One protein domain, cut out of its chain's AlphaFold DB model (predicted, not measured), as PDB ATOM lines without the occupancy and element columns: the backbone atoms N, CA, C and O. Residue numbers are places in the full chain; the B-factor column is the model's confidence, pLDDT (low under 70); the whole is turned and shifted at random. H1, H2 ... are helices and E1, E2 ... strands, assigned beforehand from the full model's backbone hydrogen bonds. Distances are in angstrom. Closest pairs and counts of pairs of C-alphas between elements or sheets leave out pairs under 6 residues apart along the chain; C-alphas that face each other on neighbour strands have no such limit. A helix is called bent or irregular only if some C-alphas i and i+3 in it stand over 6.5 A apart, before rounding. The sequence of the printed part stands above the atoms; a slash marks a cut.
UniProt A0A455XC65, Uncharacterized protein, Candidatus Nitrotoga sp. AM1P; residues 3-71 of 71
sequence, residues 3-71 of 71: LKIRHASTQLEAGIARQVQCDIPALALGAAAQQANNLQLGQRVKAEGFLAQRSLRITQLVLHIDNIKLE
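What this domain is: This is residues 3 to 71 of the 71 residues of an uncharacterized protein of Candidatus Nitrotoga sp. AM1P (UniProt A0A455XC65). What shape does the model make? Two long, bent hairpins, E1 with E2 and E3 with E4, stand crosswise and join in one strongly twisted sheet where the end of E2 pairs with E4; a short helix, H1, packs on E4, and residues 12 to 17, at the first hairpin's tip, stick out. What builds it, and how large is it? The printed part has 69 residues with four named strands and one named helix, in the order E1, E2, H1, E3, E4; it is mostly strand, and its mixed sheet runs E1, E2, E4, E3. It is flat, spanning 40 by 33 by 17 A, and only just loose, close to compact, with a radius of gyration of the C-alphas of 13.6 A.

How they stand to each other: How does the first hairpin pair? E1, residues 3 to 13, and E2, residues 16 to 28, are antiparallel at 157 degrees; N 3 and O 26 are within hydrogen-bond range at 2.9 A. What joins the hairpins? Residues 26 to 28 of E2 pair with E4, residues 58 to 70, in parallel, with N 27 and O 63 at 2.8 A. E4 is antiparallel to E3, residues 45 to 55, at 158 degrees, with N 46 and O 69 at 2.8 A; the edge strands E1 and E3 are apart. Where is the helix? H1, residues 30 to 37, is on the sheet at a height of 7.8 A, only just over E4 with 3 C-alphas falling on it, and runs across the strands, at 75 degrees to E4 on the local plane. Their closest C-alphas, of Ala 32 and Asn 67, are 5.6 A apart; in H1 every O i to N i+4 pair is within hydrogen-bond range.

Where its parts are: Where does the first strand begin? C-alpha 3 of E1 is at (-23.608, 14.705, 300.811). From first to last C-alpha, E1 measures 28.2 A and E2 33.6 A. And the rest? H1 measures 11.0 A, E3 25.4 A and E4 29.8 A, ending with C-alpha 70 at (-12.199, 13.437, 291.760).

The domain as a whole: How far does it reach? The two C-alphas farthest apart, of Gly 15 and Gly 30, are 40.0 A apart. Is it unbroken and confident? The printed part has no cut and no long link, and no printed residue is under 70 in pLDDT.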
ATOM      1  N   LEU A   3     -24.554  13.598 300.938       95.88
ATOM      2  CA  LEU A   3     -23.608  14.705 300.811       95.88
ATOM      3  C   LEU A   3     -24.291  15.918 300.170       95.88
ATOM      4  O   LEU A   3     -25.431  15.847 299.711       95.88
ATOM      5  N   LYS A   4     -23.592  17.049 300.154       97.12
ATOM      6  CA  LYS A   4     -24.047  18.280 299.514       97.12
ATOM      7  C   LYS A   4     -22.970  18.757 298.549       97.12
ATOM      8  O   LYS A   4     -21.828  18.942 298.958       97.12
ATOM      9  N   ILE A   5     -23.335  18.945 297.286       96.94
ATOM     10  CA  ILE A   5     -22.425  19.399 296.235       96.94
ATOM     11  C   ILE A   5     -22.721  20.863 295.948       96.94
ATOM     12  O   ILE A   5     -23.841  21.216 295.581       96.94
ATOM     13  N   ARG A   6     -21.707  21.714 296.095       97.75
ATOM     14  CA  ARG A   6     -21.765  23.084 295.592       97.75
ATOM     15  C   ARG A   6     -21.376  23.076 294.121       97.75
ATOM     16  O   ARG A   6     -20.245  22.737 293.784       97.75
ATOM     17  N   HIS A   7     -22.300  23.468 293.260       97.44
ATOM     18  CA  HIS A   7     -22.051  23.696 291.849       97.44
ATOM     19  C   HIS A   7     -21.861  25.192 291.601       97.44
ATOM     20  O   HIS A   7     -22.679  26.005 292.028       97.44
ATOM     21  N   ALA A   8     -20.788  25.547 290.898       97.38
ATOM     22  CA  ALA A   8     -20.540  26.897 290.414       97.38
ATOM     23  C   ALA A   8     -19.967  26.813 288.997       97.38
ATOM     24  O   ALA A   8     -18.953  26.147 288.777       97.38
ATOM     25  N   SER A   9     -20.620  27.457 288.036       96.94
ATOM     26  CA  SER A   9     -20.196  27.457 286.635       96.94
ATOM     27  C   SER A   9     -20.715  28.682 285.879       96.94
ATOM     28  O   SER A   9     -21.422  29.528 286.429       96.94
ATOM     29  N   THR A  10     -20.346  28.780 284.604       98.00
ATOM     30  CA  THR A  10     -20.996  29.664 283.633       98.00
ATOM     31  C   THR A  10     -21.599  28.797 282.538       98.00
ATOM     32  O   THR A  10     -20.918  27.920 282.014       98.00
ATOM     33  N   GLN A  11     -22.867  29.031 282.217       97.88
ATOM     34  CA  GLN A  11     -23.601  28.324 281.171       97.88
ATOM     35  C   GLN A  11     -24.027  29.304 280.079       97.88
ATOM     36  O   GLN A  11     -24.182  30.497 280.339       97.88
ATOM     37  N   LEU A  12     -24.221  28.804 278.860       97.44
ATOM     38  CA  LEU A  12     -24.806  29.574 277.767       97.44
ATOM     39  C   LEU A  12     -26.313  29.301 277.716       97.44
ATOM     40  O   LEU A  12     -26.728  28.161 277.532       97.44
ATOM     41  N   GLU A  13     -27.128  30.342 277.844       96.19
ATOM     42  CA  GLU A  13     -28.587  30.262 277.800       96.19
ATOM     43  C   GLU A  13     -29.106  31.280 276.782       96.19
ATOM     44  O   GLU A  13     -28.865  32.477 276.920       96.19
ATOM     45  N   ALA A  14     -29.763  30.804 275.715       96.00
ATOM     46  CA  ALA A  14     -30.236  31.641 274.604       96.00
ATOM     47  C   ALA A  14     -29.153  32.587 274.026       96.00
ATOM     48  O   ALA A  14     -29.429  33.728 273.665       96.00
ATOM     49  N   GLY A  15     -27.902  32.114 273.959       96.62
ATOM     50  CA  GLY A  15     -26.760  32.895 273.466       96.62
ATOM     51  C   GLY A  15     -26.144  33.858 274.487       96.62
ATOM     52  O   GLY A  15     -25.184  34.551 274.158       96.62
ATOM     53  N   ILE A  16     -26.641  33.888 275.725       97.12
ATOM     54  CA  ILE A  16     -26.158  34.767 276.794       97.12
ATOM     55  C   ILE A  16     -25.440  33.934 277.858       97.12
ATOM     56  O   ILE A  16     -25.940  32.904 278.306       97.12
ATOM     57  N   ALA A  17     -24.254  34.378 278.279       97.81
ATOM     58  CA  ALA A  17     -23.528  33.746 279.375       97.81
ATOM     59  C   ALA A  17     -24.203  34.063 280.720       97.81
ATOM     60  O   ALA A  17     -24.373  35.228 281.083       97.81
ATOM     61  N   ARG A  18     -24.557  33.026 281.482       97.62
ATOM     62  CA  ARG A  18     -25.183  33.128 282.801       97.62
ATOM     63  C   ARG A  18     -24.329  32.429 283.850       97.62
ATOM     64  O   ARG A  18     -23.944  31.274 283.683       97.62
ATOM     65  N   GLN A  19     -24.072  33.119 284.960       97.69
ATOM     66  CA  GLN A  19     -23.477  32.494 286.138       97.69
ATOM     67  C   GLN A  19     -24.505  31.582 286.808       97.69
ATOM     68  O   GLN A  19     -25.639  31.990 287.062       97.69
ATOM     69  N   VAL A  20     -24.094  30.355 287.108       97.62
ATOM     70  CA  VAL A  20     -24.921  29.352 287.775       97.62
ATOM     71  C   VAL A  20     -24.245  28.976 289.079       97.62
ATOM     72  O   VAL A  20     -23.086  28.564 289.092       97.62
ATOM     73  N   GLN A  21     -24.982  29.112 290.175       97.38
ATOM     74  CA  GLN A  21     -24.556  28.665 291.493       97.38
ATOM     75  C   GLN A  21     -25.716  27.958 292.174       97.38
ATOM     76  O   GLN A  21     -26.815  28.505 292.267       97.38
ATOM     77  N   CYS A  22     -25.486  26.741 292.649       96.44
ATOM     78  CA  CYS A  22     -26.472  26.033 293.446       96.44
ATOM     79  C   CYS A  22     -25.824  25.013 294.375       96.44
ATOM     80  O   CYS A  22     -24.706  24.544 294.178       96.44
ATOM     81  N   ASP A  23     -26.575  24.683 295.409       97.19
ATOM     82  CA  ASP A  23     -26.193  23.772 296.467       97.19
ATOM     83  C   ASP A  23     -27.131  22.560 296.374       97.19
ATOM     84  O   ASP A  23     -28.305  22.642 296.736       97.19
ATOM     85  N   ILE A  24     -26.627  21.444 295.851       97.12
ATOM     86  CA  ILE A  24     -27.424  20.269 295.488       97.12
ATOM     87  C   ILE A  24     -27.275  19.202 296.583       97.12
ATOM     88  O   ILE A  24     -26.165  18.703 296.798       97.12
ATOM     89  N   PRO A  25     -28.355  18.819 297.291       98.06
ATOM     90  CA  PRO A  25     -28.348  17.612 298.106       98.06
ATOM     91  C   PRO A  25     -28.141  16.396 297.204       98.06
ATOM     92  O   PRO A  25     -28.791  16.279 296.166       98.06
ATOM     93  N   ALA A  26     -27.273  15.477 297.605       97.94
ATOM     94  CA  ALA A  26     -26.991  14.278 296.838       97.94
ATOM     95  C   ALA A  26     -26.937  13.027 297.719       97.94
ATOM     96  O   ALA A  26     -26.599  13.080 298.906       97.94
ATOM     97  N   LEU A  27     -27.286  11.890 297.126       97.88
ATOM     98  CA  LEU A  27     -27.343  10.591 297.775       97.88
ATOM     99  C   LEU A  27     -26.598   9.563 296.926       97.88
ATOM    100  O   LEU A  27     -27.001   9.273 295.807       97.88
ATOM    101  N   ALA A  28     -25.545   8.975 297.486       97.62
ATOM    102  CA  ALA A  28     -24.836   7.844 296.898       97.62
ATOM    103  C   ALA A  28     -25.193   6.552 297.643       97.62
ATOM    104  O   ALA A  28     -25.306   6.555 298.875       97.62
ATOM    105  N   LEU A  29     -25.342   5.437 296.929       96.88
ATOM    106  CA  LEU A  29     -25.623   4.110 297.491       96.88
ATOM    107  C   LEU A  29     -24.619   3.079 296.950       96.88
ATOM    108  O   LEU A  29     -23.973   3.310 295.932       96.88
ATOM    109  N   GLY A  30     -24.456   1.951 297.650       96.50
ATOM    110  CA  GLY A  30     -23.571   0.863 297.215       96.50
ATOM    111  C   GLY A  30     -22.124   1.312 296.967       96.50
ATOM    112  O   GLY A  30     -21.529   1.998 297.800       96.50
ATOM    113  N   ALA A  31     -21.567   0.937 295.814       95.56
ATOM    114  CA  ALA A  31     -20.189   1.255 295.435       95.56
ATOM    115  C   ALA A  31     -19.918   2.770 295.359       95.56
ATOM    116  O   ALA A  31     -18.894   3.233 295.861       95.56
ATOM    117  N   ALA A  32     -20.861   3.560 294.836       96.44
ATOM    118  CA  ALA A  32     -20.730   5.017 294.796       96.44
ATOM    119  C   ALA A  32     -20.632   5.619 296.208       96.44
ATOM    120  O   ALA A  32     -19.885   6.567 296.428       96.44
ATOM    121  N   ALA A  33     -21.333   5.048 297.196       97.50
ATOM    122  CA  ALA A  33     -21.212   5.491 298.586       97.50
ATOM    123  C   ALA A  33     -19.816   5.212 299.166       97.50
ATOM    124  O   ALA A  33     -19.294   6.032 299.914       97.50
ATOM    125  N   GLN A  34     -19.207   4.075 298.818       96.50
ATOM    126  CA  GLN A  34     -17.849   3.733 299.250       96.50
ATOM    127  C   GLN A  34     -16.808   4.663 298.622       96.50
ATOM    128  O   GLN A  34     -15.935   5.158 299.328       96.50
ATOM    129  N   GLN A  35     -16.926   4.949 297.322       94.75
ATOM    130  CA  GLN A  35     -16.069   5.923 296.637       94.75
ATOM    131  C   GLN A  35     -16.194   7.307 297.273       94.75
ATOM    132  O   GLN A  35     -15.193   7.957 297.563       94.75
ATOM    133  N   ALA A  36     -17.428   7.730 297.539       95.06
ATOM    134  CA  ALA A  36     -17.701   9.046 298.075       95.06
ATOM    135  C   ALA A  36     -17.219   9.217 299.530       95.06
ATOM    136  O   ALA A  36     -16.821  10.316 299.903       95.06
ATOM    137  N   ASN A  37     -17.182   8.145 300.332       94.81
ATOM    138  CA  ASN A  37     -16.624   8.164 301.693       94.81
ATOM    139  C   ASN A  37     -15.120   8.485 301.728       94.81
ATOM    140  O   ASN A  37     -14.625   8.947 302.752       94.81
ATOM    141  N   ASN A  38     -14.394   8.238 300.635       93.50
ATOM    142  CA  ASN A  38     -12.964   8.544 300.545       93.50
ATOM    143  C   ASN A  38     -12.692  10.004 300.147       93.50
ATOM    144  O   ASN A  38     -11.536  10.426 300.117       93.50
ATOM    145  N   LEU A  39     -13.736  10.768 299.817       94.62
ATOM    146  CA  LEU A  39     -13.617  12.172 299.449       94.62
ATOM    147  C   LEU A  39     -13.532  13.056 300.693       94.62
ATOM    148  O   LEU A  39     -14.149  12.799 301.726       94.62
ATOM    149  N   GLN A  40     -12.806  14.156 300.560       95.06
ATOM    150  CA  GLN A  40     -12.664  15.191 301.572       95.06
ATOM    151  C   GLN A  40     -13.491  16.423 301.201       95.06
ATOM    152  O   GLN A  40     -13.688  16.751 300.027       95.06
ATOM    153  N   LEU A  41     -13.963  17.145 302.218       94.81
ATOM    154  CA  LEU A  41     -14.675  18.405 302.016       94.81
ATOM    155  C   LEU A  41     -13.805  19.407 301.248       94.81
ATOM    156  O   LEU A  41     -12.615  19.554 301.512       94.81
ATOM    157  N   GLY A  42     -14.427  20.112 300.306       94.88
ATOM    158  CA  GLY A  42     -13.749  21.088 299.452       94.88
ATOM    159  C   GLY A  42     -13.081  20.490 298.212       94.88
ATOM    160  O   GLY A  42     -12.696  21.256 297.331       94.88
ATOM    161  N   GLN A  43     -12.992  19.160 298.088       96.44
ATOM    162  CA  GLN A  43     -12.519  18.540 296.852       96.44
ATOM    163  C   GLN A  43     -13.515  18.750 295.712       96.44
ATOM    164  O   GLN A  43     -14.736  18.688 295.891       96.44
ATOM    165  N   ARG A  44     -12.966  18.994 294.523       97.25
ATOM    166  CA  ARG A  44     -13.736  19.072 293.289       97.25
ATOM    167  C   ARG A  44     -13.979  17.669 292.762       97.25
ATOM    168  O   ARG A  44     -13.101  16.811 292.815       97.25
ATOM    169  N   VAL A  45     -15.199  17.441 292.301       96.88
ATOM    170  CA  VAL A  45     -15.654  16.122 291.884       96.88
ATOM    171  C   VAL A  45     -16.490  16.227 290.628       96.88
ATOM    172  O   VAL A  45     -17.228  17.195 290.432       96.88
ATOM    173  N   LYS A  46     -16.446  15.167 289.829       97.00
ATOM    174  CA  LYS A  46     -17.456  14.892 288.818       97.00
ATOM    175  C   LYS A  46     -18.402  13.827 289.359       97.00
ATOM    176  O   LYS A  46     -17.974  12.710 289.642       97.00
ATOM    177  N   ALA A  47     -19.675  14.187 289.501       97.06
ATOM    178  CA  ALA A  47     -20.743  13.288 289.920       97.06
ATOM    179  C   ALA A  47     -21.756  13.112 288.781       97.06
ATOM    180  O   ALA A  47     -22.109  14.081 288.109       97.06
ATOM    181  N   GLU A  48     -22.209  11.882 288.573       97.81
ATOM    182  CA  GLU A  48     -23.136  11.481 287.513       97.81
ATOM    183  C   GLU A  48     -24.255  10.612 288.111       97.81
ATOM    184  O   GLU A  48     -24.029   9.870 289.072       97.81
ATOM    185  N   GLY A  49     -25.467  10.728 287.565       97.62
ATOM    186  CA  GLY A  49     -26.651  10.007 288.031       97.62
ATOM    187  C   GLY A  49     -27.949  10.697 287.608       97.62
ATOM    188  O   GLY A  49     -28.013  11.270 286.518       97.62
ATOM    189  N   PHE A  50     -28.972  10.684 288.466       98.25
ATOM    190  CA  PHE A  50     -30.314  11.192 288.145       98.25
ATOM    191  C   PHE A  50     -30.928  12.056 289.255       98.25
ATOM    192  O   PHE A  50     -30.565  11.962 290.426       98.25
ATOM    193  N   LEU A  51     -31.884  12.918 288.892       98.31
ATOM    194  CA  LEU A  51     -32.617  13.765 289.839       98.31
ATOM    195  C   LEU A  51     -33.931  13.104 290.259       98.31
ATOM    196  O   LEU A  51     -34.671  12.590 289.421       98.31
ATOM    197  N   ALA A  52     -34.253  13.185 291.546       97.50
ATOM    198  CA  ALA A  52     -35.545  12.776 292.084       97.50
ATOM    199  C   ALA A  52     -36.015  13.742 293.177       97.50
ATOM    200  O   ALA A  52     -35.231  14.524 293.719       97.50
ATOM    201  N   GLN A  53     -37.300  13.681 293.522       97.88
ATOM    202  CA  GLN A  53     -37.786  14.318 294.744       97.88
ATOM    203  C   GLN A  53     -37.237  13.571 295.957       97.88
ATOM    204  O   GLN A  53     -37.189  12.341 295.973       97.88
ATOM    205  N   ARG A  54     -36.867  14.311 297.002       95.31
ATOM    206  CA  ARG A  54     -36.306  13.739 298.232       95.31
ATOM    207  C   ARG A  54     -37.219  12.696 298.877       95.31
ATOM    208  O   ARG A  54     -36.731  11.744 299.480       95.31
ATOM    209  N   SER A  55     -38.530  12.909 298.824       94.94
ATOM    210  CA  SER A  55     -39.546  11.959 299.280       94.94
ATOM    211  C   SER A  55     -40.910  12.318 298.694       94.94
ATOM    212  O   SER A  55     -41.077  13.398 298.137       94.94
ATOM    213  N   LEU A  56     -41.919  11.468 298.920       95.62
ATOM    214  CA  LEU A  56     -43.312  11.732 298.525       95.62
ATOM    215  C   LEU A  56     -43.882  13.057 299.064       95.62
ATOM    216  O   LEU A  56     -44.866  13.558 298.531       95.62
ATOM    217  N   ARG A  57     -43.315  13.600 300.151       96.94
ATOM    218  CA  ARG A  57     -43.794  14.834 300.799       96.94
ATOM    219  C   ARG A  57     -42.860  16.027 300.609       96.94
ATOM    220  O   ARG A  57     -43.270  17.149 300.876       96.94
ATOM    221  N   ILE A  58     -41.609  15.802 300.206       97.12
ATOM    222  CA  ILE A  58     -40.594  16.854 300.098       97.12
ATOM    223  C   ILE A  58     -40.160  16.962 298.639       97.12
ATOM    224  O   ILE A  58     -39.385  16.144 298.147       97.12
ATOM    225  N   THR A  59     -40.619  18.022 297.976       96.56
ATOM    226  CA  THR A  59     -40.392  18.290 296.546       96.56
ATOM    227  C   THR A  59     -38.977  18.770 296.213       96.56
ATOM    228  O   THR A  59     -38.662  18.978 295.044       96.56
ATOM    229  N   GLN A  60     -38.109  18.938 297.218       96.75
ATOM    230  CA  GLN A  60     -36.707  19.289 297.008       96.75
ATOM    231  C   GLN A  60     -36.031  18.240 296.118       96.75
ATOM    232  O   GLN A  60     -36.085  17.046 296.421       96.75
ATOM    233  N   LEU A  61     -35.365  18.697 295.056       97.75
ATOM    234  CA  LEU A  61     -34.573  17.830 294.193       97.75
ATOM    235  C   LEU A  61     -33.330  17.320 294.925       97.75
ATOM    236  O   LEU A  61     -32.638  18.076 295.614       97.75
ATOM    237  N   VAL A  62     -33.047  16.037 294.738       98.12
ATOM    238  CA  VAL A  62     -31.848  15.351 295.212       98.12
ATOM    239  C   VAL A  62     -31.189  14.680 294.016       98.12
ATOM    240  O   VAL A  62     -31.867  14.039 293.211       98.12
ATOM    241  N   LEU A  63     -29.870  14.815 293.907       98.50
ATOM    242  CA  LEU A  63     -29.071  14.048 292.957       98.50
ATOM    243  C   LEU A  63     -28.790  12.658 293.531       98.50
ATOM    244  O   LEU A  63     -28.042  12.517 294.497       98.50
ATOM    245  N   HIS A  64     -29.365  11.627 292.933       98.44
ATOM    246  CA  HIS A  64     -28.990  10.243 293.189       98.44
ATOM    247  C   HIS A  64     -27.756   9.918 292.347       98.44
ATOM    248  O   HIS A  64     -27.798  10.037 291.126       98.44
ATOM    249  N   ILE A  65     -26.647   9.591 293.009       98.38
ATOM    250  CA  ILE A  65     -25.331   9.414 292.390       98.38
ATOM    251  C   ILE A  65     -25.121   7.943 292.037       98.38
ATOM    252  O   ILE A  65     -25.079   7.096 292.934       98.38
ATOM    253  N   ASP A  66     -24.885   7.692 290.752       98.00
ATOM    254  CA  ASP A  66     -24.462   6.395 290.220       98.00
ATOM    255  C   ASP A  66     -22.933   6.284 290.174       98.00
ATOM    256  O   ASP A  66     -22.374   5.220 290.435       98.00
ATOM    257  N   ASN A  67     -22.241   7.391 289.879       97.44
ATOM    258  CA  ASN A  67     -20.783   7.445 289.799       97.44
ATOM    259  C   ASN A  67     -20.239   8.782 290.314       97.44
ATOM    260  O   ASN A  67     -20.788   9.846 290.023       97.44
ATOM    261  N   ILE A  68     -19.130   8.739 291.051       96.81
ATOM    262  CA  ILE A  68     -18.442   9.935 291.534       96.81
ATOM    263  C   ILE A  68     -16.932   9.733 291.534       96.81
ATOM    264  O   ILE A  68     -16.416   8.718 291.999       96.81
ATOM    265  N   LYS A  69     -16.217  10.731 291.022       96.12
ATOM    266  CA  LYS A  69     -14.756  10.748 290.965       96.12
ATOM    267  C   LYS A  69     -14.209  12.136 291.258       96.12
ATOM    268  O   LYS A  69     -14.913  13.128 291.074       96.12
ATOM    269  N   LEU A  70     -12.952  12.189 291.682       95.56
ATOM    270  CA  LEU A  70     -12.199  13.437 291.760       95.56
ATOM    271  C   LEU A  70     -12.057  14.055 290.362       95.56
ATOM    272  O   LEU A  70     -11.953  13.324 289.371       95.56
ATOM    273  N   GLU A  71     -12.127  15.384 290.310       90.88
ATOM    274  CA  GLU A  71     -11.798  16.173 289.116       90.88
ATOM    275  C   GLU A  71     -10.283  16.371 288.990       90.88
ATOM    276  O   GLU A  71      -9.636  16.627 290.032       90.88
TER     277      GLU A  71